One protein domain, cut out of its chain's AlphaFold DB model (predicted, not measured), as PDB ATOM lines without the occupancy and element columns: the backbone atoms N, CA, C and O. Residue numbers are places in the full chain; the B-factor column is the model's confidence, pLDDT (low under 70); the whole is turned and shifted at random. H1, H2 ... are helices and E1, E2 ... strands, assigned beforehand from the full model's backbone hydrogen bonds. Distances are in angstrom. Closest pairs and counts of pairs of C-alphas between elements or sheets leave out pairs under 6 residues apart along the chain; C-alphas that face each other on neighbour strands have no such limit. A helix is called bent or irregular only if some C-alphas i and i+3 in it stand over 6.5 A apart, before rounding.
ATOM      1  N   TRP A   6      22.545   7.003 -15.238       86.50
ATOM      2  CA  TRP A   6      23.537   6.072 -14.731       86.50
ATOM      3  C   TRP A   6      23.283   4.665 -15.286       86.50
ATOM      4  O   TRP A   6      22.229   4.071 -15.041       86.50
ATOM      5  N   LEU A   7      24.252   4.119 -16.018       86.62
ATOM      6  CA  LEU A   7      24.230   2.759 -16.543       86.62
ATOM      7  C   LEU A   7      25.216   1.880 -15.771       86.62
ATOM      8  O   LEU A   7      26.389   2.208 -15.622       86.62
ATOM      9  N   ASN A   8      24.722   0.736 -15.292       89.25
ATOM     10  CA  ASN A   8      25.494  -0.251 -14.525       89.25
ATOM     11  C   ASN A   8      25.918  -1.467 -15.357       89.25
ATOM     12  O   ASN A   8      26.541  -2.389 -14.826       89.25
ATOM     13  N   ASP A   9      25.535  -1.490 -16.629       92.75
ATOM     14  CA  ASP A   9      25.703  -2.648 -17.490       92.75
ATOM     15  C   ASP A   9      26.633  -2.307 -18.658       92.75
ATOM     16  O   ASP A   9      26.614  -1.201 -19.198       92.75
ATOM     17  N   VAL A  10      27.419  -3.299 -19.049       93.44
ATOM     18  CA  VAL A  10      28.285  -3.331 -20.225       93.44
ATOM     19  C   VAL A  10      27.625  -4.260 -21.231       93.44
ATOM     20  O   VAL A  10      27.144  -5.329 -20.852       93.44
ATOM     21  N   THR A  11      27.577  -3.872 -22.502       95.81
ATOM     22  CA  THR A  11      26.961  -4.699 -23.547       95.81
ATOM     23  C   THR A  11      28.034  -5.271 -24.460       95.81
ATOM     24  O   THR A  11      28.885  -4.541 -24.958       95.81
ATOM     25  N   VAL A  12      27.995  -6.583 -24.666       96.69
ATOM     26  CA  VAL A  12      28.930  -7.333 -25.501       96.69
ATOM     27  C   VAL A  12      28.196  -7.816 -26.746       96.69
ATOM     28  O   VAL A  12      27.159  -8.472 -26.651       96.69
ATOM     29  N   TYR A  13      28.759  -7.507 -27.908       97.12
ATOM     30  CA  TYR A  13      28.285  -7.889 -29.231       97.12
ATOM     31  C   TYR A  13      29.320  -8.827 -29.852       97.12
ATOM     32  O   TYR A  13      30.259  -8.387 -30.517       97.12
ATOM     33  N   ALA A  14      29.194 -10.124 -29.575       94.94
ATOM     34  CA  ALA A  14      30.050 -11.132 -30.191       94.94
ATOM     35  C   ALA A  14      29.612 -11.406 -31.649       94.94
ATOM     36  O   ALA A  14      28.412 -11.329 -31.939       94.94
ATOM     37  N   PRO A  15      30.544 -11.731 -32.566       90.44
ATOM     38  CA  PRO A  15      30.218 -12.019 -33.963       90.44
ATOM     39  C   PRO A  15      29.138 -13.095 -34.107       90.44
ATOM     40  O   PRO A  15      29.229 -14.161 -33.500       90.44
ATOM     41  N   GLY A  16      28.100 -12.805 -34.898       88.88
ATOM     42  CA  GLY A  16      26.999 -13.737 -35.168       88.88
ATOM     43  C   GLY A  16      26.105 -14.070 -33.965       88.88
ATOM     44  O   GLY A  16      25.260 -14.959 -34.068       88.88
ATOM     45  N   GLN A  17      26.267 -13.388 -32.827       92.81
ATOM     46  CA  GLN A  17      25.514 -13.655 -31.602       92.81
ATOM     47  C   GLN A  17      24.622 -12.476 -31.207       92.81
ATOM     48  O   GLN A  17      24.875 -11.319 -31.545       92.81
ATOM     49  N   ALA A  18      23.567 -12.777 -30.451       93.19
ATOM     50  CA  ALA A  18      22.755 -11.747 -29.818       93.19
ATOM     51  C   ALA A  18      23.579 -10.972 -28.776       93.19
ATOM     52  O   ALA A  18      24.439 -11.540 -28.103       93.19
ATOM     53  N   ALA A  19      23.280  -9.681 -28.617       94.62
ATOM     54  CA  ALA A  19      23.947  -8.838 -27.632       94.62
ATOM     55  C   ALA A  19      23.679  -9.327 -26.198       94.62
ATOM     56  O   ALA A  19      22.534  -9.600 -25.827       94.62
ATOM     57  N   VAL A  20      24.726  -9.385 -25.373       96.44
ATOM     58  CA  VAL A  20      24.655  -9.839 -23.977       96.44
ATOM     59  C   VAL A  20      25.034  -8.701 -23.040       96.44
ATOM     60  O   VAL A  20      26.015  -7.996 -23.265       96.44
ATOM     61  N   LYS A  21      24.266  -8.519 -21.962       95.44
ATOM     62  CA  LYS A  21      24.578  -7.543 -20.913       95.44
ATOM     63  C   LYS A  21      25.325  -8.198 -19.759       95.44
ATOM     64  O   LYS A  21      24.905  -9.231 -19.245       95.44
ATOM     65  N   HIS A  22      26.381  -7.539 -19.307       95.75
ATOM     66  CA  HIS A  22      27.158  -7.892 -18.127       95.75
ATOM     67  C   HIS A  22      27.116  -6.744 -17.123       95.75
ATOM     68  O   HIS A  22      27.048  -5.582 -17.508       95.75
ATOM     69  N   ARG A  23      27.187  -7.049 -15.827       95.19
ATOM     70  CA  ARG A  23      27.344  -6.016 -14.796       95.19
ATOM     71  C   ARG A  23      28.752  -5.425 -14.843       95.19
ATOM     72  O   ARG A  23      29.721  -6.169 -14.968       95.19
ATOM     73  N   ALA A  24      28.854  -4.112 -14.676       91.38
ATOM     74  CA  ALA A  24      30.121  -3.456 -14.388       91.38
ATOM     75  C   ALA A  24      30.543  -3.663 -12.908       91.38
ATOM     76  O   ALA A  24      29.670  -3.750 -12.038       91.38
ATOM     77  N   PRO A  25      31.854  -3.699 -12.594       94.56
ATOM     78  CA  PRO A  25      32.961  -3.667 -13.546       94.56
ATOM     79  C   PRO A  25      33.068  -4.982 -14.332       94.56
ATOM     80  O   PRO A  25      32.999  -6.068 -13.761       94.56
ATOM     81  N   TYR A  26      33.265  -4.872 -15.646       94.69
ATOM     82  CA  TYR A  26      33.510  -6.009 -16.534       94.69
ATOM     83  C   TYR A  26      34.954  -5.945 -17.026       94.69
ATOM     84  O   TYR A  26      35.369  -4.944 -17.607       94.69
ATOM     85  N   VAL A  27      35.736  -6.992 -16.766       93.94
ATOM     86  CA  VAL A  27      37.174  -7.020 -17.070       93.94
ATOM     87  C   VAL A  27      37.441  -8.027 -18.173       93.94
ATOM     88  O   VAL A  27      37.073  -9.195 -18.052       93.94
ATOM     89  N   LEU A  28      38.131  -7.587 -19.223       92.69
ATOM     90  CA  LEU A  28      38.566  -8.449 -20.313       92.69
ATOM     91  C   LEU A  28      39.997  -8.087 -20.725       92.69
ATOM     92  O   LEU A  28      40.276  -7.013 -21.261       92.69
ATOM     93  N   GLY A  29      40.934  -8.997 -20.452       89.00
ATOM     94  CA  GLY A  29      42.359  -8.733 -20.639       89.00
ATOM     95  C   GLY A  29      42.842  -7.588 -19.743       89.00
ATOM     96  O   GLY A  29      42.728  -7.668 -18.525       89.00
ATOM     97  N   ASN A  30      43.390  -6.535 -20.357       89.75
ATOM     98  CA  ASN A  30      43.904  -5.349 -19.654       89.75
ATOM     99  C   ASN A  30      42.917  -4.167 -19.664       89.75
ATOM    100  O   ASN A  30      43.315  -3.049 -19.328       89.75
ATOM    101  N   VAL A  31      41.681  -4.392 -20.119       92.38
ATOM    102  CA  VAL A  31      40.636  -3.368 -20.200       92.38
ATOM    103  C   VAL A  31      39.591  -3.636 -19.123       92.38
ATOM    104  O   VAL A  31      39.084  -4.754 -18.994       92.38
ATOM    105  N   THR A  32      39.263  -2.592 -18.369       95.00
ATOM    106  CA  THR A  32      38.193  -2.586 -17.375       95.00
ATOM    107  C   THR A  32      37.079  -1.674 -17.867       95.00
ATOM    108  O   THR A  32      37.280  -0.476 -18.041       95.00
ATOM    109  N   CYS A  33      35.897  -2.241 -18.072       93.81
ATOM    110  CA  CYS A  33      34.679  -1.528 -18.427       93.81
ATOM    111  C   CYS A  33      33.924  -1.153 -17.150       93.81
ATOM    112  O   CYS A  33      33.677  -2.015 -16.301       93.81
ATOM    113  N   LEU A  34      33.559   0.117 -17.010       92.69
ATOM    114  CA  LEU A  34      32.997   0.682 -15.787       92.69
ATOM    115  C   LEU A  34      31.558   1.160 -15.994       92.69
ATOM    116  O   LEU A  34      31.148   1.498 -17.102       92.69
ATOM    117  N   ALA A  35      30.803   1.184 -14.895       91.62
ATOM    118  CA  ALA A  35      29.527   1.881 -14.830       91.62
ATOM    119  C   ALA A  35      29.761   3.392 -14.917       91.62
ATOM    120  O   ALA A  35      30.819   3.879 -14.513       91.62
ATOM    121  N   GLY A  36      28.764   4.131 -15.387       88.12
ATOM    122  CA  GLY A  36      28.901   5.571 -15.535       88.12
ATOM    123  C   GLY A  36      27.641   6.248 -16.038       88.12
ATOM    124  O   GLY A  36      26.643   5.604 -16.371       88.12
ATOM    125  N   GLU A  37      27.703   7.571 -16.081       86.81
ATOM    126  CA  GLU A  37      26.661   8.401 -16.664       86.81
ATOM    127  C   GLU A  37      26.755   8.388 -18.182       86.81
ATOM    128  O   GLU A  37      27.824   8.576 -18.753       86.81
ATOM    129  N   VAL A  38      25.611   8.191 -18.826       83.06
ATOM    130  CA  VAL A  38      25.499   8.116 -20.277       83.06
ATOM    131  C   VAL A  38      24.356   9.006 -20.726       83.06
ATOM    132  O   VAL A  38      23.274   9.013 -20.130       83.06
ATOM    133  N   ASP A  39      24.592   9.760 -21.793       81.94
ATOM    134  CA  ASP A  39      23.548  10.547 -22.440       81.94
ATOM    135  C   ASP A  39      22.474   9.612 -23.057       81.94
ATOM    136  O   ASP A  39      22.828   8.651 -23.748       81.94
ATOM    137  N   PRO A  40      21.165   9.840 -22.833       74.75
ATOM    138  CA  PRO A  40      20.095   9.062 -23.460       74.75
ATOM    139  C   PRO A  40      20.170   8.963 -24.993       74.75
ATOM    140  O   PRO A  40      19.725   7.956 -25.549       74.75
ATOM    141  N   PHE A  41      20.753   9.956 -25.678       77.94
ATOM    142  CA  PHE A  41      20.896   9.971 -27.139       77.94
ATOM    143  C   PHE A  41      21.829   8.868 -27.672       77.94
ATOM    144  O   PHE A  41      21.805   8.564 -28.866       77.94
ATOM    145  N   HIS A  42      22.583   8.188 -26.802       81.38
ATOM    146  CA  HIS A  42      23.466   7.091 -27.194       81.38
ATOM    147  C   HIS A  42      22.747   5.841 -27.715       81.38
ATOM    148  O   HIS A  42      23.351   5.043 -28.426       81.38
ATOM    149  N   GLN A  43      21.466   5.626 -27.400       68.88
ATOM    150  CA  GLN A  43      20.803   4.364 -27.764       68.88
ATOM    151  C   GLN A  43      20.740   4.121 -29.280       68.88
ATOM    152  O   GLN A  43      20.891   2.981 -29.712       68.88
ATOM    153  N   GLY A  44      20.556   5.179 -30.077       75.19
ATOM    154  CA  GLY A  44      20.575   5.077 -31.539       75.19
ATOM    155  C   GLY A  44      21.987   4.907 -32.095       75.19
ATOM    156  O   GLY A  44      22.209   4.088 -32.982       75.19
ATOM    157  N   ILE A  45      22.954   5.627 -31.519       87.19
ATOM    158  CA  ILE A  45      24.320   5.671 -32.044       87.19
ATOM    159  C   ILE A  45      25.121   4.402 -31.743       87.19
ATOM    160  O   ILE A  45      26.003   4.035 -32.506       87.19
ATOM    161  N   VAL A  46      24.804   3.699 -30.650       90.56
ATOM    162  CA  VAL A  46      25.502   2.460 -30.278       90.56
ATOM    163  C   VAL A  46      25.262   1.358 -31.298       90.56
ATOM    164  O   VAL A  46      26.209   0.692 -31.704       90.56
ATOM    165  N   ALA A  47      24.010   1.164 -31.720       90.25
ATOM    166  CA  ALA A  47      23.685   0.151 -32.719       90.25
ATOM    167  C   ALA A  47      24.409   0.434 -34.042       90.25
ATOM    168  O   ALA A  47      24.949  -0.478 -34.661       90.25
ATOM    169  N   GLU A  48      24.468   1.707 -34.427       91.06
ATOM    170  CA  GLU A  48      25.195   2.150 -35.606       91.06
ATOM    171  C   GLU A  48      26.711   1.922 -35.478       91.06
ATOM    172  O   GLU A  48      27.305   1.262 -36.325       91.06
ATOM    173  N   ALA A  49      27.333   2.395 -34.396       93.94
ATOM    174  CA  ALA A  49      28.761   2.222 -34.138       93.94
ATOM    175  C   ALA A  49      29.174   0.739 -34.144       93.94
ATOM    176  O   ALA A  49      30.169   0.368 -34.766       93.94
ATOM    177  N   VAL A  50      28.376  -0.126 -33.506       94.94
ATOM    178  CA  VAL A  50      28.587  -1.581 -33.516       94.94
ATOM    179  C   VAL A  50      28.468  -2.142 -34.930       94.94
ATOM    180  O   VAL A  50      29.329  -2.920 -35.338       94.94
ATOM    181  N   SER A  51      27.445  -1.735 -35.688       93.25
ATOM    182  CA  SER A  51      27.252  -2.174 -37.073       93.25
ATOM    183  C   SER A  51      28.455  -1.822 -37.948       93.25
ATOM    184  O   SER A  51      28.903  -2.650 -38.741       93.25
ATOM    185  N   HIS A  52      29.014  -0.623 -37.786       94.06
ATOM    186  CA  HIS A  52      30.207  -0.195 -38.515       94.06
ATOM    187  C   HIS A  52      31.429  -1.033 -38.147       94.06
ATOM    188  O   HIS A  52      32.089  -1.570 -39.036       94.06
ATOM    189  N   CYS A  53      31.687  -1.239 -36.850       96.25
ATOM    190  CA  CYS A  53      32.765  -2.125 -36.408       96.25
ATOM    191  C   CYS A  53      32.627  -3.536 -36.992       96.25
ATOM    192  O   CYS A  53      33.608  -4.092 -37.476       96.25
ATOM    193  N   GLN A  54      31.419  -4.101 -36.981       94.75
ATOM    194  CA  GLN A  54      31.153  -5.446 -37.496       94.75
ATOM    195  C   GLN A  54      31.167  -5.525 -39.028       94.75
ATOM    196  O   GLN A  54      31.366  -6.603 -39.570       94.75
ATOM    197  N   THR A  55      30.990  -4.408 -39.733       94.31
ATOM    198  CA  THR A  55      31.146  -4.363 -41.195       94.31
ATOM    199  C   THR A  55      32.624  -4.362 -41.582       94.31
ATOM    200  O   THR A  55      33.034  -5.095 -42.476       94.31
ATOM    201  N   ILE A  56      33.432  -3.566 -40.878       95.44
ATOM    202  CA  ILE A  56      34.859  -3.370 -41.174       95.44
ATOM    203  C   ILE A  56      35.717  -4.529 -40.640       95.44
ATOM    204  O   ILE A  56      36.673  -4.947 -41.290       95.44
ATOM    205  N   ALA A  57      35.388  -5.054 -39.457       94.81
ATOM    206  CA  ALA A  57      36.125  -6.113 -38.770       94.81
ATOM    207  C   ALA A  57      35.153  -7.166 -38.183       94.81
ATOM    208  O   ALA A  57      35.028  -7.285 -36.958       94.81
ATOM    209  N   PRO A  58      34.457  -7.951 -39.031       94.69
ATOM    210  CA  PRO A  58      33.359  -8.844 -38.628       94.69
ATOM    211  C   PRO A  58      33.763  -9.934 -37.634       94.69
ATOM    212  O   PRO A  58      32.931 -10.424 -36.875       94.69
ATOM    213  N   TRP A  59      35.043 -10.300 -37.596       93.44
ATOM    214  CA  TRP A  59      35.579 -11.276 -36.650       93.44
ATOM    215  C   TRP A  59      35.753 -10.729 -35.229       93.44
ATOM    216  O   TRP A  59      36.029 -11.513 -34.322       93.44
ATOM    217  N   MET A  60      35.670  -9.414 -35.006       95.62
ATOM    218  CA  MET A  60      35.902  -8.813 -33.690       95.62
ATOM    219  C   MET A  60      34.615  -8.710 -32.878       95.62
ATOM    220  O   MET A  60      33.570  -8.294 -33.373       95.62
ATOM    221  N   ALA A  61      34.701  -9.026 -31.585       97.38
ATOM    222  CA  ALA A  61      33.641  -8.664 -30.651       97.38
ATOM    223  C   ALA A  61      33.678  -7.158 -30.365       97.38
ATOM    224  O   ALA A  61      34.758  -6.577 -30.256       97.38
ATOM    225  N   VAL A  62      32.513  -6.539 -30.173       97.56
ATOM    226  CA  VAL A  62      32.408  -5.137 -29.744       97.56
ATOM    227  C   VAL A  62      31.883  -5.088 -28.315       97.56
ATOM    228  O   VAL A  62      30.857  -5.687 -28.000       97.56
ATOM    229  N   VAL A  63      32.583  -4.388 -27.432       97.00
ATOM    230  CA  VAL A  63      32.192  -4.183 -26.036       97.00
ATOM    231  C   VAL A  63      31.914  -2.708 -25.836       97.00
ATOM    232  O   VAL A  63      32.806  -1.877 -25.969       97.00
ATOM    233  N   VAL A  64      30.672  -2.390 -25.501       95.31
ATOM    234  CA  VAL A  64      30.214  -1.022 -25.280       95.31
ATOM    235  C   VAL A  64      29.979  -0.822 -23.793       95.31
ATOM    236  O   VAL A  64      29.196  -1.552 -23.174       95.31
ATOM    237  N   ALA A  65      30.654   0.166 -23.218       94.19
ATOM    238  CA  ALA A  65      30.587   0.476 -21.798       94.19
ATOM    239  C   ALA A  65      30.386   1.979 -21.576       94.19
ATOM    240  O   ALA A  65      30.870   2.771 -22.381       94.19
ATOM    241  N   PRO A  66      29.733   2.392 -20.476       91.31
ATOM    242  CA  PRO A  66      29.686   3.798 -20.076       91.31
ATOM    243  C   PRO A  66      31.065   4.449 -20.033       91.31
ATOM    244  O   PRO A  66      31.238   5.553 -20.537       91.31
ATOM    245  N   ASP A  67      32.039   3.737 -19.466       90.38
ATOM    246  CA  ASP A  67      33.413   4.203 -19.378       90.38
ATOM    247  C   ASP A  67      34.410   3.038 -19.479       90.38
ATOM    248  O   ASP A  67      34.080   1.879 -19.192       90.38
ATOM    249  N   LEU A  68      35.641   3.341 -19.890       90.88
ATOM    250  CA  LEU A  68      36.707   2.375 -20.136       90.88
ATOM    251  C   LEU A  68      38.015   2.822 -19.487       90.88
ATOM    252  O   LEU A  68      38.508   3.926 -19.721       90.88
ATOM    253  N   GLN A  69      38.646   1.908 -18.754       89.88
ATOM    254  CA  GLN A  69      40.018   2.058 -18.288       89.88
ATOM    255  C   GLN A  69      40.940   1.043 -18.958       89.88
ATOM    256  O   GLN A  69      40.688  -0.161 -18.942       89.88
ATOM    257  N   TRP A  70      42.062   1.529 -19.483       84.06
ATOM    258  CA  TRP A  70      43.139   0.710 -20.026       84.06
ATOM    259  C   TRP A  70      44.477   1.218 -19.506       84.06
ATOM    260  O   TRP A  70      44.767   2.414 -19.545       84.06
ATOM    261  N   LYS A  71      45.286   0.298 -18.964       80.50
ATOM    262  CA  LYS A  71      46.583   0.603 -18.327       80.50
ATOM    263  C   LYS A  71      46.504   1.717 -17.265       80.50
ATOM    264  O   LYS A  71      47.450   2.477 -17.092       80.50
ATOM    265  N   GLY A  72      45.379   1.804 -16.551       73.44
ATOM    266  CA  GLY A  72      45.159   2.799 -15.495       73.44
ATOM    267  C   GLY A  72      44.747   4.193 -15.981       73.44
ATOM    268  O   GLY A  72      44.599   5.083 -15.150       73.44
ATOM    269  N   CYS A  73      44.527   4.388 -17.285       69.00
ATOM    270  CA  CYS A  73      44.014   5.637 -17.851       69.00
ATOM    271  C   CYS A  73      42.609   5.445 -18.426       69.00
ATOM    272  O   CYS A  73      42.287   4.371 -18.942       69.00
ATOM    273  N   TYR A  74      41.796   6.500 -18.387       78.00
ATOM    274  CA  TYR A  74      40.539   6.552 -19.129       78.00
ATOM    275  C   TYR A  74      40.810   6.603 -20.631       78.00
ATOM    276  O   TYR A  74      41.709   7.323 -21.075       78.00
ATOM    277  N   ASN A  75      40.064   5.813 -21.398       85.69
ATOM    278  CA  ASN A  75      40.217   5.707 -22.845       85.69
ATOM    279  C   ASN A  75      38.855   5.797 -23.537       85.69
ATOM    280  O   ASN A  75      37.834   5.388 -22.991       85.69
ATOM    281  N   ARG A  76      38.856   6.338 -24.756       84.88
ATOM    282  CA  ARG A  76      37.644   6.536 -25.568       84.88
ATOM    283  C   ARG A  76      37.279   5.282 -26.356       84.88
ATOM    284  O   ARG A  76      36.115   4.902 -26.437       84.88
ATOM    285  N   GLY A  77      38.299   4.605 -26.863       87.00
ATOM    286  CA  GLY A  77      38.210   3.305 -27.501       87.00
ATOM    287  C   GLY A  77      39.512   2.543 -27.309       87.00
ATOM    288  O   GLY A  77      40.533   3.133 -26.949       87.00
ATOM    289  N   VAL A  78      39.444   1.222 -27.454       91.19
ATOM    290  CA  VAL A  78      40.622   0.350 -27.459       91.19
ATOM    291  C   VAL A  78      40.378  -0.829 -28.390       91.19
ATOM    292  O   VAL A  78      39.464  -1.621 -28.163       91.19
ATOM    293  N   CYS A  79      41.253  -1.027 -29.366       92.88
ATOM    294  CA  CYS A  79      41.356  -2.270 -30.114       92.88
ATOM    295  C   CYS A  79      42.326  -3.234 -29.409       92.88
ATOM    296  O   CYS A  79      43.541  -3.036 -29.352       92.88
ATOM    297  N   SER A  80      41.786  -4.303 -28.820       92.38
ATOM    298  CA  SER A  80      42.560  -5.345 -28.145       92.38
ATOM    299  C   SER A  80      42.734  -6.555 -29.047       92.38
ATOM    300  O   SER A  80      41.876  -7.436 -29.146       92.38
ATOM    301  N   TYR A  81      43.922  -6.661 -29.627       87.56
ATOM    302  CA  TYR A  81      44.295  -7.792 -30.473       87.56
ATOM    303  C   TYR A  81      44.364  -9.133 -29.742       87.56
ATOM    304  O   TYR A  81      44.178 -10.181 -30.351       87.56
ATOM    305  N   ARG A  82      44.662  -9.117 -28.437       88.38
ATOM    306  CA  ARG A  82      44.787 -10.342 -27.631       88.38
ATOM    307  C   ARG A  82      43.438 -11.018 -27.417       88.38
ATOM    308  O   ARG A  82      43.371 -12.237 -27.344       88.38
ATOM    309  N   THR A  83      42.395 -10.215 -27.256       90.56
ATOM    310  CA  THR A  83      41.034 -10.692 -26.985       90.56
ATOM    311  C   THR A  83      40.147 -10.604 -28.221       90.56
ATOM    312  O   THR A  83      38.985 -10.984 -28.154       90.56
ATOM    313  N   ASN A  84      40.699 -10.120 -29.339       93.62
ATOM    314  CA  ASN A  84      39.984  -9.872 -30.582       93.62
ATOM    315  C   ASN A  84      38.718  -9.027 -30.342       93.62
ATOM    316  O   ASN A  84      37.604  -9.402 -30.703       93.62
ATOM    317  N   THR A  85      38.900  -7.915 -29.622       96.56
ATOM    318  CA  THR A  85      37.801  -7.090 -29.109       96.56
ATOM    319  C   THR A  85      38.037  -5.615 -29.383       96.56
ATOM    320  O   THR A  85      39.126  -5.111 -29.112       96.56
ATOM    321  N   ILE A  86      37.002  -4.925 -29.846       97.56
ATOM    322  CA  ILE A  86      36.917  -3.468 -29.890       97.56
ATOM    323  C   ILE A  86      36.133  -3.017 -28.662       97.56
ATOM    324  O   ILE A  86      35.013  -3.470 -28.436       97.56
ATOM    325  N   PHE A  87      36.710  -2.134 -27.860       96.81
ATOM    326  CA  PHE A  87      36.040  -1.510 -26.727       96.81
ATOM    327  C   PHE A  87      35.653  -0.083 -27.100       96.81
ATOM    328  O   PHE A  87      36.505   0.660 -27.580       96.81
ATOM    329  N   LEU A  88      34.401   0.301 -26.847       95.50
ATOM    330  CA  LEU A  88      33.880   1.651 -27.061       95.50
ATOM    331  C   LEU A  88      33.333   2.220 -25.750       95.50
ATOM    332  O   LEU A  88      32.524   1.577 -25.072       95.50
ATOM    333  N   SER A  89      33.793   3.420 -25.397       93.25
ATOM    334  CA  SER A  89      33.278   4.192 -24.268       93.25
ATOM    335  C   SER A  89      32.102   5.055 -24.719       93.25
ATOM    336  O   SER A  89      32.133   5.612 -25.813       93.25
ATOM    337  N   LEU A  90      31.084   5.199 -23.870       90.69
ATOM    338  CA  LEU A  90      29.954   6.114 -24.080       90.69
ATOM    339  C   LEU A  90      30.151   7.469 -23.388       90.69
ATOM    340  O   LEU A  90      29.192   8.218 -23.200       90.69
ATOM    341  N   HIS A  91      31.379   7.756 -22.957       82.00
ATOM    342  CA  HIS A  91      31.718   8.995 -22.268       82.00
ATOM    343  C   HIS A  91      31.703  10.223 -23.193       82.00
ATOM    344  O   HIS A  91      31.408  11.330 -22.743       82.00
ATOM    345  N   ASP A  92      32.040  10.036 -24.473       81.56
ATOM    346  CA  ASP A  92      32.037  11.110 -25.470       81.56
ATOM    347  C   ASP A  92      30.649  11.296 -26.108       81.56
ATOM    348  O   ASP A  92      29.725  10.526 -25.864       81.56
ATOM    349  N   GLY A  93      30.493  12.340 -26.928       82.00
ATOM    350  CA  GLY A  93      29.264  12.575 -27.679       82.00
ATOM    351  C   GLY A  93      29.024  11.545 -28.796       82.00
ATOM    352  O   GLY A  93      29.936  10.814 -29.195       82.00
ATOM    353  N   PRO A  94      27.796  11.485 -29.352       82.62
ATOM    354  CA  PRO A  94      27.455  10.524 -30.399       82.62
ATOM    355  C   PRO A  94      28.390  10.545 -31.631       82.62
ATOM    356  O   PRO A  94      28.832   9.467 -32.035       82.62
ATOM    357  N   PRO A  95      28.755  11.706 -32.220       85.12
ATOM    358  CA  PRO A  95      29.677  11.737 -33.361       85.12
ATOM    359  C   PRO A  95      31.056  11.156 -33.027       85.12
ATOM    360  O   PRO A  95      31.654  10.443 -33.833       85.12
ATOM    361  N   GLU A  96      31.555  11.426 -31.822       88.12
ATOM    362  CA  GLU A  96      32.851  10.944 -31.358       88.12
ATOM    363  C   GLU A  96      32.866   9.428 -31.146       88.12
ATOM    364  O   GLU A  96      33.883   8.789 -31.426       88.12
ATOM    365  N   ILE A  97      31.754   8.833 -30.708       91.06
ATOM    366  CA  ILE A  97      31.626   7.375 -30.558       91.06
ATOM    367  C   ILE A  97      31.717   6.685 -31.914       91.06
ATOM    368  O   ILE A  97      32.454   5.712 -32.053       91.06
ATOM    369  N   VAL A  98      31.026   7.208 -32.929       92.31
ATOM    370  CA  VAL A  98      31.084   6.657 -34.292       92.31
ATOM    371  C   VAL A  98      32.480   6.827 -34.890       92.31
ATOM    372  O   VAL A  98      33.041   5.878 -35.434       92.31
ATOM    373  N   ALA A  99      33.093   8.002 -34.728       92.06
ATOM    374  CA  ALA A  99      34.465   8.227 -35.177       92.06
ATOM    375  C   ALA A  99      35.464   7.278 -34.490       92.06
ATOM    376  O   ALA A  99      36.384   6.768 -35.130       92.06
ATOM    377  N   THR A 100      35.272   7.015 -33.195       94.62
ATOM    378  CA  THR A 100      36.071   6.044 -32.435       94.62
ATOM    379  C   THR A 100      35.821   4.620 -32.930       94.62
ATOM    380  O   THR A 100      36.771   3.864 -33.102       94.62
ATOM    381  N   ALA A 101      34.577   4.264 -33.250       95.75
ATOM    382  CA  ALA A 101      34.232   2.965 -33.818       95.75
ATOM    383  C   ALA A 101      34.966   2.696 -35.140       95.75
ATOM    384  O   ALA A 101      35.581   1.639 -35.280       95.75
ATOM    385  N   TYR A 102      34.992   3.660 -36.069       96.06
ATOM    386  CA  TYR A 102      35.774   3.531 -37.307       96.06
ATOM    387  C   TYR A 102      37.270   3.385 -37.039       96.06
ATOM    388  O   TYR A 102      37.933   2.558 -37.662       96.06
ATOM    389  N   HIS A 103      37.797   4.180 -36.107       95.81
ATOM    390  CA  HIS A 103      39.211   4.169 -35.757       95.81
ATOM    391  C   HIS A 103      39.652   2.805 -35.202       95.81
ATOM    392  O   HIS A 103      40.599   2.204 -35.704       95.81
ATOM    393  N   GLU A 104      38.938   2.274 -34.210       97.19
ATOM    394  CA  GLU A 104      39.288   0.985 -33.606       97.19
ATOM    395  C   GLU A 104      39.000  -0.201 -34.536       97.19
ATOM    396  O   GLU A 104      39.730  -1.196 -34.521       97.19
ATOM    397  N   ALA A 105      37.968  -0.104 -35.381       97.06
ATOM    398  CA  ALA A 105      37.691  -1.118 -36.392       97.06
ATOM    399  C   ALA A 105      38.789  -1.180 -37.457       97.06
ATOM    400  O   ALA A 105      39.186  -2.275 -37.856       97.06
ATOM    401  N   TRP A 106      39.340  -0.026 -37.854       96.50
ATOM    402  CA  TRP A 106      40.500   0.016 -38.739       96.50
ATOM    403  C   TRP A 106      41.697  -0.709 -38.136       96.50
ATOM    404  O   TRP A 106      42.299  -1.527 -38.818       96.50
ATOM    405  N   HIS A 107      42.019  -0.481 -36.859       95.62
ATOM    406  CA  HIS A 107      43.086  -1.231 -36.179       95.62
ATOM    407  C   HIS A 107      42.865  -2.748 -36.267       95.62
ATOM    408  O   HIS A 107      43.801  -3.516 -36.500       95.62
ATOM    409  N   GLY A 108      41.609  -3.183 -36.130       94.12
ATOM    410  CA  GLY A 108      41.203  -4.574 -36.314       94.12
ATOM    411  C   GLY A 108      41.459  -5.114 -37.722       94.12
ATOM    412  O   GLY A 108      42.023  -6.202 -37.871       94.12
ATOM    413  N   LEU A 109      41.058  -4.350 -38.740       94.69
ATOM    414  CA  LEU A 109      41.219  -4.682 -40.157       94.69
ATOM    415  C   LEU A 109      42.686  -4.668 -40.592       94.69
ATOM    416  O   LEU A 109      43.166  -5.632 -41.187       94.69
ATOM    417  N   GLU A 110      43.407  -3.599 -40.260       93.81
ATOM    418  CA  GLU A 110      44.781  -3.323 -40.673       93.81
ATOM    419  C   GLU A 110      45.713  -4.501 -40.395       93.81
ATOM    420  O   GLU A 110      46.567  -4.839 -41.210       93.81
ATOM    421  N   ARG A 111      45.514  -5.179 -39.264       89.81
ATOM    422  CA  ARG A 111      46.344  -6.313 -38.856       89.81
ATOM    423  C   ARG A 111      46.224  -7.532 -39.775       89.81
ATOM    424  O   ARG A 111      47.092  -8.402 -39.745       89.81
ATOM    425  N   ARG A 112      45.132  -7.625 -40.528       91.19
ATOM    426  CA  ARG A 112      44.881  -8.690 -41.502       91.19
ATOM    427  C   ARG A 112      45.156  -8.247 -42.938       91.19
ATOM    428  O   ARG A 112      45.110  -9.087 -43.833       91.19
ATOM    429  N   LEU A 113      45.464  -6.969 -43.166       89.38
ATOM    430  CA  LEU A 113      45.824  -6.490 -44.494       89.38
ATOM    431  C   LEU A 113      47.205  -7.023 -44.910       89.38
ATOM    432  O   LEU A 113      48.136  -7.056 -44.095       89.38
ATOM    433  N   PRO A 114      47.381  -7.387 -46.189       88.44
ATOM    434  CA  PRO A 114      48.693  -7.698 -46.739       88.44
ATOM    435  C   PRO A 114      49.668  -6.518 -46.605       88.44
ATOM    436  O   PRO A 114      49.296  -5.357 -46.787       88.44
ATOM    437  N   GLY A 115      50.948  -6.799 -46.339       89.06
ATOM    438  CA  GLY A 115      51.960  -5.754 -46.117       89.06
ATOM    439  C   GLY A 115      52.129  -4.780 -47.292       89.06
ATOM    440  O   GLY A 115      52.347  -3.593 -47.073       89.06
ATOM    441  N   ASN A 116      51.948  -5.249 -48.529       86.56
ATOM    442  CA  ASN A 116      51.978  -4.407 -49.729       86.56
ATOM    443  C   ASN A 116      50.794  -3.426 -49.803       86.56
ATOM    444  O   ASN A 116      50.944  -2.342 -50.357       86.56
ATOM    445  N   VAL A 117      49.633  -3.770 -49.232       88.31
ATOM    446  CA  VAL A 117      48.494  -2.843 -49.115       88.31
ATOM    447  C   VAL A 117      48.824  -1.741 -48.106       88.31
ATOM    448  O   VAL A 117      48.597  -0.567 -48.382       88.31
ATOM    449  N   ILE A 118      49.434  -2.096 -46.969       89.94
ATOM    450  CA  ILE A 118      49.886  -1.117 -45.966       89.94
ATOM    451  C   ILE A 118      50.932  -0.162 -46.547       89.94
ATOM    452  O   ILE A 118      50.853   1.045 -46.327       89.94
ATOM    453  N   GLU A 119      51.894  -0.685 -47.307       88.00
ATOM    454  CA  GLU A 119      52.910   0.122 -47.985       88.00
ATOM    455  C   GLU A 119      52.289   1.080 -49.013       88.00
ATOM    456  O   GLU A 119      52.652   2.256 -49.061       88.00
ATOM    457  N   ALA A 120      51.311   0.610 -49.793       86.50
ATOM    458  CA  ALA A 120      50.591   1.442 -50.753       86.50
ATOM    459  C   ALA A 120      49.855   2.608 -50.072       86.50
ATOM    460  O   ALA A 120      49.983   3.747 -50.519       86.50
ATOM    461  N   ILE A 121      49.162   2.341 -48.958       88.12
ATOM    462  CA  ILE A 121      48.523   3.381 -48.138       88.12
ATOM    463  C   ILE A 121      49.570   4.396 -47.675       88.12
ATOM    464  O   ILE A 121      49.408   5.594 -47.874       88.12
ATOM    465  N   GLU A 122      50.664   3.932 -47.073       84.88
ATOM    466  CA  GLU A 122      51.710   4.803 -46.533       84.88
ATOM    467  C   GLU A 122      52.326   5.731 -47.586       84.88
ATOM    468  O   GLU A 122      52.531   6.914 -47.306       84.88
ATOM    469  N   ASN A 123      52.563   5.229 -48.798       83.75
ATOM    470  CA  ASN A 123      53.111   6.019 -49.900       83.75
ATOM    471  C   ASN A 123      52.185   7.173 -50.316       83.75
ATOM    472  O   ASN A 123      52.670   8.272 -50.589       83.75
ATOM    473  N   GLU A 124      50.867   6.967 -50.310       82.44
ATOM    474  CA  GLU A 124      49.900   8.032 -50.613       82.44
ATOM    475  C   GLU A 124      49.709   9.027 -49.459       82.44
ATOM    476  O   GLU A 124      49.277  10.158 -49.682       82.44
ATOM    477  N   LEU A 125      50.069   8.651 -48.227       75.88
ATOM    478  CA  LEU A 125      49.958   9.522 -47.053       75.88
ATOM    479  C   LEU A 125      51.145  10.466 -46.853       75.88
ATOM    480  O   LEU A 125      50.980  11.515 -46.221       75.88
ATOM    481  N   GLN A 126      52.326  10.137 -47.385       66.38
ATOM    482  CA  GLN A 126      53.528  10.969 -47.241       66.38
ATOM    483  C   GLN A 126      53.353  12.455 -47.634       66.38
ATOM    484  O   GLN A 126      53.898  13.302 -46.923       66.38
ATOM    485  N   PRO A 127      52.587  12.832 -48.682       59.59
ATOM    486  CA  PRO A 127      52.442  14.233 -49.096       59.59
ATOM    487  C   PRO A 127      51.641  15.121 -48.130       59.59
ATOM    488  O   PRO A 127      51.760  16.342 -48.190       59.59
ATOM    489  N   PHE A 128      50.818  14.541 -47.249       56.53
ATOM    490  CA  PHE A 128      49.860  15.279 -46.407       56.53
ATOM    491  C   PHE A 128      50.310  15.419 -44.946       56.53
ATOM    492  O   PHE A 128      49.531  15.799 -44.067       56.53
ATOM    493  N   PHE A 129      51.570  15.095 -44.658       59.06
ATOM    494  CA  PHE A 129      52.069  15.021 -43.295       59.06
ATOM    495  C   PHE A 129      52.331  16.406 -42.682       59.06
ATOM    496  O   PHE A 129      53.227  17.137 -43.098       59.06
ATOM    497  N   LEU A 130      51.586  16.735 -41.621       54.25
ATOM    498  CA  LEU A 130      51.921  17.815 -40.693       54.25
ATOM    499  C   LEU A 130      52.435  17.202 -39.385       54.25
ATOM    500  O   LEU A 130      51.666  16.773 -38.526       54.25
ATOM    501  N   GLU A 131      53.757  17.208 -39.224       55.28
ATOM    502  CA  GLU A 131      54.530  16.656 -38.093       55.28
ATOM    503  C   GLU A 131      54.156  17.237 -36.707       55.28
ATOM    504  O   GLU A 131      54.587  16.748 -35.660       55.28
ATOM    505  N   ALA A 132      53.321  18.281 -36.681       56.59
ATOM    506  CA  ALA A 132      52.992  19.077 -35.502       56.59
ATOM    507  C   ALA A 132      52.133  18.355 -34.443       56.59
ATOM    508  O   ALA A 132      52.137  18.753 -33.278       56.59
ATOM    509  N   TYR A 133      51.412  17.286 -34.793       58.16
ATOM    510  CA  TYR A 133      50.484  16.616 -33.875       58.16
ATOM    511  C   TYR A 133      51.033  15.260 -33.410       58.16
ATOM    512  O   TYR A 133      51.212  14.334 -34.198       58.16
ATOM    513  N   LYS A 134      51.251  15.121 -32.090       60.09
ATOM    514  CA  LYS A 134      51.816  13.924 -31.423       60.09
ATOM    515  C   LYS A 134      51.111  12.614 -31.811       60.09
ATOM    516  O   LYS A 134      51.763  11.579 -31.846       60.09
ATOM    517  N   TYR A 135      49.817  12.682 -32.120       56.31
ATOM    518  CA  TYR A 135      48.980  11.535 -32.483       56.31
ATOM    519  C   TYR A 135      49.295  10.954 -33.878       56.31
ATOM    520  O   TYR A 135      49.048   9.783 -34.117       56.31
ATOM    521  N   TYR A 136      49.910  11.724 -34.788       64.75
ATOM    522  CA  TYR A 136      50.302  11.233 -36.123       64.75
ATOM    523  C   TYR A 136      51.738  10.697 -36.185       64.75
ATOM    524  O   TYR A 136      52.253  10.442 -37.273       64.75
ATOM    525  N   ARG A 137      52.405  10.552 -35.032       70.75
ATOM    526  CA  ARG A 137      53.765   9.996 -34.966       70.75
ATOM    527  C   ARG A 137      53.785   8.484 -35.154       70.75
ATOM    528  O   ARG A 137      54.773   7.957 -35.650       70.75
ATOM    529  N   GLU A 138      52.719   7.800 -34.751       84.44
ATOM    530  CA  GLU A 138      52.604   6.351 -34.885       84.44
ATOM    531  C   GLU A 138      51.865   6.018 -36.195       84.44
ATOM    532  O   GLU A 138      50.726   6.455 -36.373       84.44
ATOM    533  N   PRO A 139      52.485   5.275 -37.139       86.44
ATOM    534  CA  PRO A 139      51.899   5.064 -38.467       86.44
ATOM    535  C   PRO A 139      50.500   4.429 -38.458       86.44
ATOM    536  O   PRO A 139      49.641   4.835 -39.235       86.44
ATOM    537  N   HIS A 140      50.251   3.475 -37.556       87.94
ATOM    538  CA  HIS A 140      48.957   2.791 -37.430       87.94
ATOM    539  C   HIS A 140      47.853   3.725 -36.908       87.94
ATOM    540  O   HIS A 140      46.787   3.817 -37.510       87.94
ATOM    541  N   GLU A 141      48.129   4.516 -35.864       88.81
ATOM    542  CA  GLU A 141      47.209   5.547 -35.350       88.81
ATOM    543  C   GLU A 141      46.845   6.589 -36.413       88.81
ATOM    544  O   GLU A 141      45.692   7.018 -36.521       88.81
ATOM    545  N   ARG A 142      47.821   6.976 -37.242       86.44
ATOM    546  CA  ARG A 142      47.598   7.894 -38.361       86.44
ATOM    547  C   ARG A 142      46.627   7.304 -39.383       86.44
ATOM    548  O   ARG A 142      45.674   7.990 -39.746       86.44
ATOM    549  N   ARG A 143      46.850   6.068 -39.839       90.06
ATOM    550  CA  ARG A 143      45.970   5.406 -40.819       90.06
ATOM    551  C   ARG A 143      44.558   5.224 -40.266       90.06
ATOM    552  O   ARG A 143      43.605   5.630 -40.923       90.06
ATOM    553  N   ALA A 144      44.434   4.770 -39.019       92.56
ATOM    554  CA  ALA A 144      43.150   4.642 -38.335       92.56
ATOM    555  C   ALA A 144      42.402   5.980 -38.223       92.56
ATOM    556  O   ALA A 144      41.192   6.052 -38.438       92.56
ATOM    557  N   ARG A 145      43.103   7.080 -37.917       89.12
ATOM    558  CA  ARG A 145      42.498   8.422 -37.869       89.12
ATOM    559  C   ARG A 145      42.047   8.903 -39.245       89.12
ATOM    560  O   ARG A 145      40.978   9.495 -39.354       89.12
ATOM    561  N   LEU A 146      42.858   8.682 -40.274       88.31
ATOM    562  CA  LEU A 146      42.527   9.081 -41.640       88.31
ATOM    563  C   LEU A 146      41.318   8.320 -42.163       88.31
ATOM    564  O   LEU A 146      40.408   8.946 -42.697       88.31
ATOM    565  N   PHE A 147      41.270   7.011 -41.927       92.19
ATOM    566  CA  PHE A 147      40.106   6.201 -42.245       92.19
ATOM    567  C   PHE A 147      38.855   6.701 -41.511       92.19
ATOM    568  O   PHE A 147      37.828   6.932 -42.143       92.19
ATOM    569  N   ALA A 148      38.942   6.970 -40.202       92.19
ATOM    570  CA  ALA A 148      37.819   7.516 -39.438       92.19
ATOM    571  C   ALA A 148      37.331   8.875 -39.977       92.19
ATOM    572  O   ALA A 148      36.125   9.096 -40.083       92.19
ATOM    573  N   ASN A 149      38.246   9.770 -40.364       89.12
ATOM    574  CA  ASN A 149      37.899  11.058 -40.974       89.12
ATOM    575  C   ASN A 149      37.242  10.881 -42.350       89.12
ATOM    576  O   ASN A 149      36.257  11.551 -42.654       89.12
ATOM    577  N   TRP A 150      37.773   9.974 -43.170       90.56
ATOM    578  CA  TRP A 150      37.231   9.638 -44.486       90.56
ATOM    579  C   TRP A 150      35.803   9.085 -44.375       90.56
ATOM    580  O   TRP A 150      34.899   9.557 -45.063       90.56
ATOM    581  N   CYS A 151      35.569   8.176 -43.425       90.44
ATOM    582  CA  CYS A 151      34.244   7.652 -43.092       90.44
ATOM    583  C   CYS A 151      33.298   8.756 -42.599       90.44
ATOM    584  O   CYS A 151      32.141   8.819 -43.013       90.44
ATOM    585  N   GLY A 152      33.803   9.664 -41.757       87.06
ATOM    586  CA  GLY A 152      33.063  10.835 -41.287       87.06
ATOM    587  C   GLY A 152      32.576  11.725 -42.433       87.06
ATOM    588  O   GLY A 152      31.426  12.156 -42.421       87.06
ATOM    589  N   CYS A 153      33.392  11.928 -43.473       85.75
ATOM    590  CA  CYS A 153      32.962  12.652 -44.670       85.75
ATOM    591  C   CYS A 153      31.766  11.973 -45.358       85.75
ATOM    592  O   CYS A 153      30.796  12.659 -45.672       85.75
ATOM    593  N   ILE A 154      31.791  10.646 -45.544       85.00
ATOM    594  CA  ILE A 154      30.652   9.907 -46.122       85.00
ATOM    595  C   ILE A 154      29.407  10.069 -45.260       85.00
ATOM    596  O   ILE A 154      28.335  10.380 -45.776       85.00
ATOM    597  N   PHE A 155      29.557   9.861 -43.954       82.12
ATOM    598  CA  PHE A 155      28.455   9.912 -43.004       82.12
ATOM    599  C   PHE A 155      27.769  11.285 -42.986       82.12
ATOM    600  O   PHE A 155      26.545  11.380 -42.968       82.12
ATOM    601  N   GLU A 156      28.549  12.360 -43.088       83.88
ATOM    602  CA  GLU A 156      28.049  13.734 -43.175       83.88
ATOM    603  C   GLU A 156      27.518  14.110 -44.575       83.88
ATOM    604  O   GLU A 156      27.156  15.265 -44.812       83.88
ATOM    605  N   GLY A 157      27.489  13.167 -45.524       82.81
ATOM    606  CA  GLY A 157      27.072  13.402 -46.906       82.81
ATOM    607  C   GLY A 157      28.040  14.286 -47.698       82.81
ATOM    608  O   GLY A 157      27.670  14.838 -48.737       82.81
ATOM    609  N   LYS A 158      29.275  14.454 -47.214       83.50
ATOM    610  CA  LYS A 158      30.314  15.209 -47.910       83.50
ATOM    611  C   LYS A 158      30.883  14.366 -49.050       83.50
ATOM    612  O   LYS A 158      31.034  13.151 -48.915       83.50
ATOM    613  N   PRO A 159      31.231  14.998 -50.181       74.81
ATOM    614  CA  PRO A 159      31.914  14.299 -51.250       74.81
ATOM    615  C   PRO A 159      33.268  13.818 -50.738       74.81
ATOM    616  O   PRO A 159      34.064  14.589 -50.202       74.81
ATOM    617  N   VAL A 160      33.511  12.532 -50.928       71.50
ATOM    618  CA  VAL A 160      34.819  11.934 -50.721       71.50
ATOM    619  C   VAL A 160      35.522  11.868 -52.074       71.50
ATOM    620  O   VAL A 160      34.860  11.528 -53.063       71.50
ATOM    621  N   PRO A 161      36.818  12.212 -52.157       65.25
ATOM    622  CA  PRO A 161      37.594  11.991 -53.370       65.25
ATOM    623  C   PRO A 161      37.488  10.520 -53.803       65.25
ATOM    624  O   PRO A 161      37.378   9.624 -52.973       65.25
ATOM    625  N   LYS A 162      37.428  10.252 -55.107       62.75
ATOM    626  CA  LYS A 162      37.335   8.879 -55.644       62.75
ATOM    627  C   LYS A 162      38.416   8.611 -56.680       62.75
ATOM    628  O   LYS A 162      38.167   7.973 -57.697       62.75
ATOM    629  N   GLU A 163      39.599   9.159 -56.452       74.44
ATOM    630  CA  GLU A 163      40.622   9.258 -57.498       74.44
ATOM    631  C   GLU A 163      41.943   8.591 -57.110       74.44
ATOM    632  O   GLU A 163      42.841   8.496 -57.944       74.44
ATOM    633  N   THR A 164      42.058   8.095 -55.875       82.69
ATOM    634  CA  THR A 164      43.297   7.523 -55.332       82.69
ATOM    635  C   THR A 164      43.146   6.040 -54.982       82.69
ATOM    636  O   THR A 164      42.028   5.542 -54.800       82.69
ATOM    637  N   LEU A 165      44.266   5.311 -54.884       82.69
ATOM    638  CA  LEU A 165      44.242   3.921 -54.421       82.69
ATOM    639  C   LEU A 165      43.796   3.857 -52.954       82.69
ATOM    640  O   LEU A 165      43.074   2.934 -52.577       82.69
ATOM    641  N   LEU A 166      44.158   4.859 -52.148       85.06
ATOM    642  CA  LEU A 166      43.698   5.006 -50.773       85.06
ATOM    643  C   LEU A 166      42.170   5.064 -50.677       85.06
ATOM    644  O   LEU A 166      41.591   4.345 -49.864       85.06
ATOM    645  N   ASP A 167      41.511   5.860 -51.524       85.81
ATOM    646  CA  ASP A 167      40.044   5.958 -51.539       85.81
ATOM    647  C   ASP A 167      39.389   4.624 -51.907       85.81
ATOM    648  O   ASP A 167      38.360   4.263 -51.335       85.81
ATOM    649  N   ALA A 168      39.984   3.872 -52.839       86.69
ATOM    650  CA  ALA A 168      39.493   2.548 -53.212       86.69
ATOM    651  C   ALA A 168      39.620   1.548 -52.052       86.69
ATOM    652  O   ALA A 168      38.669   0.822 -51.762       86.69
ATOM    653  N   ILE A 169      40.757   1.549 -51.347       88.00
ATOM    654  CA  ILE A 169      40.975   0.699 -50.168       88.00
ATOM    655  C   ILE A 169      39.990   1.066 -49.054       88.00
ATOM    656  O   ILE A 169      39.359   0.190 -48.465       88.00
ATOM    657  N   PHE A 170      39.819   2.357 -48.769       91.50
ATOM    658  CA  PHE A 170      38.892   2.815 -47.738       91.50
ATOM    659  C   PHE A 170      37.435   2.513 -48.096       91.50
ATOM    660  O   PHE A 170      36.678   2.084 -47.226       91.50
ATOM    661  N   ALA A 171      37.048   2.638 -49.368       89.88
ATOM    662  CA  ALA A 171      35.724   2.238 -49.832       89.88
ATOM    663  C   ALA A 171      35.475   0.735 -49.669       89.88
ATOM    664  O   ALA A 171      34.406   0.360 -49.188       89.88
ATOM    665  N   ALA A 172      36.458  -0.105 -49.998       89.00
ATOM    666  CA  ALA A 172      36.366  -1.554 -49.821       89.00
ATOM    667  C   ALA A 172      36.340  -1.969 -48.337       89.00
ATOM    668  O   ALA A 172      35.698  -2.957 -47.973       89.00
ATOM    669  N   ALA A 173      37.034  -1.234 -47.464       91.94
ATOM    670  CA  ALA A 173      36.980  -1.448 -46.019       91.94
ATOM    671  C   ALA A 173      35.604  -1.057 -45.457       91.94
ATOM    672  O   ALA A 173      34.990  -1.820 -44.716       91.94
ATOM    673  N   TRP A 174      35.092   0.108 -45.862       89.88
ATOM    674  CA  TRP A 174      33.776   0.622 -45.479       89.88
ATOM    675  C   TRP A 174      32.624  -0.291 -45.914       89.88
ATOM    676  O   TRP A 174      31.685  -0.508 -45.154       89.88
ATOM    677  N   SER A 175      32.684  -0.838 -47.132       89.50
ATOM    678  CA  SER A 175      31.664  -1.751 -47.666       89.50
ATOM    679  C   SER A 175      31.719  -3.157 -47.049       89.50
ATOM    680  O   SER A 175      30.830  -3.978 -47.299       89.50
ATOM    681  N   GLY A 176      32.771  -3.458 -46.281       88.81
ATOM    682  CA  GLY A 176      33.076  -4.794 -45.774       88.81
ATOM    683  C   GLY A 176      33.577  -5.764 -46.850       88.81
ATOM    684  O   GLY A 176      33.729  -6.951 -46.573       88.81
ATOM    685  N   GLU A 177      33.835  -5.309 -48.080       87.75
ATOM    686  CA  GLU A 177      34.401  -6.152 -49.144       87.75
ATOM    687  C   GLU A 177      35.791  -6.663 -48.772       87.75
ATOM    688  O   GLU A 177      36.060  -7.851 -48.924       87.75
ATOM    689  N   THR A 178      36.622  -5.809 -48.166       82.56
ATOM    690  CA  THR A 178      37.959  -6.223 -47.707       82.56
ATOM    691  C   THR A 178      37.872  -7.355 -46.681       82.56
ATOM    692  O   THR A 178      38.651  -8.302 -46.722       82.56
ATOM    693  N   ALA A 179      36.894  -7.297 -45.773       77.06
ATOM    694  CA  ALA A 179      36.709  -8.337 -44.770       77.06
ATOM    695  C   ALA A 179      36.264  -9.676 -45.386       77.06
ATOM    696  O   ALA A 179      36.769 -10.721 -44.986       77.06
ATOM    697  N   LYS A 180      35.383  -9.650 -46.396       81.31
ATOM    698  CA  LYS A 180      34.942 -10.859 -47.116       81.31
ATOM    699  C   LYS A 180      36.096 -11.555 -47.835       81.31
ATOM    700  O   LYS A 180      36.177 -12.782 -47.820       81.31
ATOM    701  N   GLU A 181      36.977 -10.780 -48.466       79.19
ATOM    702  CA  GLU A 181      38.164 -11.317 -49.141       79.19
ATOM    703  C   GLU A 181      39.118 -11.981 -48.142       79.19
ATOM    704  O   GLU A 181      39.610 -13.082 -48.388       79.19
ATOM    705  N   ILE A 182      39.326 -11.342 -46.988       79.88
ATOM    706  CA  ILE A 182      40.150 -11.882 -45.905       79.88
ATOM    707  C   ILE A 182      39.569 -13.195 -45.366       79.88
ATOM    708  O   ILE A 182      40.313 -14.162 -45.226       79.88
ATOM    709  N   ASP A 183      38.269 -13.249 -45.071       71.38
ATOM    710  CA  ASP A 183      37.642 -14.463 -44.531       71.38
ATOM    711  C   ASP A 183      37.699 -15.623 -45.542       71.38
ATOM    712  O   ASP A 183      38.057 -16.738 -45.167       71.38
ATOM    713  N   THR A 184      37.490 -15.349 -46.837       71.50
ATOM    714  CA  THR A 184      37.620 -16.363 -47.906       71.50
ATOM    715  C   THR A 184      39.028 -16.962 -47.949       71.50
ATOM    716  O   THR A 184      39.188 -18.176 -48.049       71.50
ATOM    717  N   PHE A 185      40.062 -16.124 -47.825       67.19
ATOM    718  CA  PHE A 185      41.452 -16.582 -47.799       67.19
ATOM    719  C   PHE A 185      41.749 -17.506 -46.605       67.19
ATOM    720  O   PHE A 185      42.505 -18.469 -46.741       67.19
ATOM    721  N   PHE A 186      41.168 -17.235 -45.433       62.34
ATOM    722  CA  PHE A 186      41.356 -18.084 -44.253       62.34
ATOM    723  C   PHE A 186      40.586 -19.407 -44.350       62.34
ATOM    724  O   PHE A 186      41.166 -20.446 -44.032       62.34
ATOM    725  N   ASP A 187      39.350 -19.394 -44.854       62.16
ATOM    726  CA  ASP A 187      38.566 -20.614 -45.092       62.16
ATOM    727  C   ASP A 187      39.287 -21.563 -46.070       62.16
ATOM    728  O   ASP A 187      39.335 -22.777 -45.862       62.16
ATOM    729  N   GLU A 188      39.915 -21.020 -47.119       59.59
ATOM    730  CA  GLU A 188      40.701 -21.803 -48.079       59.59
ATOM    731  C   GLU A 188      41.948 -22.446 -47.452       59.59
ATOM    732  O   GLU A 188      42.310 -23.562 -47.823       59.59
ATOM    733  N   LEU A 189      42.597 -21.790 -46.487       55.72
ATOM    734  CA  LEU A 189      43.761 -22.346 -45.790       55.72
ATOM    735  C   LEU A 189      43.382 -23.470 -44.816       55.72
ATOM    736  O   LEU A 189      44.127 -24.445 -44.704       55.72
ATOM    737  N   GLU A 190      42.238 -23.365 -44.135       55.25
ATOM    738  CA  GLU A 190      41.752 -24.409 -43.219       55.25
ATOM    739  C   GLU A 190      41.301 -25.679 -43.954       55.25
ATOM    740  O   GLU A 190      41.412 -26.773 -43.410       55.25
ATOM    741  N   LEU A 191      40.858 -25.567 -45.209       48.34
ATOM    742  CA  LEU A 191      40.480 -26.719 -46.038       48.34
ATOM    743  C   LEU A 191      41.676 -27.538 -46.555       48.34
ATOM    744  O   LEU A 191      41.484 -28.649 -47.054       48.34
ATOM    745  N   VAL A 192      42.894 -26.997 -46.472       48.59
ATOM    746  CA  VAL A 192      44.126 -27.636 -46.973       48.59
ATOM    747  C   VAL A 192      45.008 -28.165 -45.825       48.59
ATOM    748  O   VAL A 192      45.988 -28.868 -46.087       48.59
TER     749      VAL A 192
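What this domain is: This is residues 6 to 192 of the 193 residues of an uncharacterized protein of Microvirga ossetica (UniProt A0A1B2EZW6). A strongly twisted sheet of five strands has a small three-stranded sheet partly face to face with it on one side, and H1 and H2 side by side over its other face. Beyond these two helices lie H4, H5 and H3, and residues 184 to 192, of which 184 to 190 belong to H6, stick out. The printed part has 187 residues, with nine named strands and six named helices in the order E1 to E5, H1, E6 to E9, H2 to H6; the class is mixed, helices and strands. The larger sheet runs E2 E1 E6 E9 E8, mixed, and the smaller E3 E4 E7, antiparallel. The whole is compact, with a radius of gyration of the C-alphas of 16.7 A and spans of 48 by 46 by 32 A.

Where its parts are: Find C-alpha 9 at (25.703, -2.648, -17.490), where E1, residues 9 to 13, begins. Then come E2, 20 to 23, E3, 26 to 28, E4, 31 to 34, and E5, 36 to 38. H1, 42 to 56, is 20.8 A long. Next are E6, 61 to 65, E7, 67 to 70, E8, 77 to 80, and E9, 85 to 89. H2, 94 to 110, starts at (27.455, 10.524, -30.399) and is 24.4 A long, as is H4, 139 to 155. Between them H3, 115 to 128, 21.1 A, is only just irregular: C-alphas 124 and 127 are 6.9 A apart. H5, 165 to 174, precedes H6, 177 to 190, which ends at (41.752, -24.409, -43.219).

How they stand to each other: In the larger sheet look for N 10 and O 22, 2.8 A, in the hairpin E1 and E2; N 11 and O 64, 2.9 A, between antiparallel E1 and E6; N 63 and O 86, 2.8 A, between parallel E6 and E9; and N 80 and O 85, 2.8 A, in the hairpin E8 and E9. The hairpin E3 and E4 has N 33 and O 26 at 2.8 A, and antiparallel E4 and E7 have N 69 and O 32 at 2.8 A. The two sheets form a sandwich, two sheets face to face, their planes 32 degrees apart. E5 pairs with no named strand. H1 and H2 are on the same face of the larger sheet, making two layers, at heights of 9.5 A and 8.4 A; they touch at C-alphas 49 and 98, 5.0 A, their closest. H2 touches H4, closest C-alphas 103 and 144, 4.7 A, at a steep tilt of 49 degrees. H3 touches H5 with residues 120 to 124 alone, closest C-alphas 121 and 166, 5.7 A. H5 and H6 touch only at the corner, and only just, with 3 pairs of C-alphas within 8 A. Every O i to N i+4 pair is within hydrogen-bond range in H2, H4, H5 and H6, against 9 of 11 in H1 and 8 of 10 in H3.

The domain as a whole: C-alphas 6 and 192 are the two farthest apart, 51.0 A. The printed part has no cut, and no link is long. The pLDDT is under 70 at residues 43, 73, 126 to 136, 161 to 162 and 185 to 192.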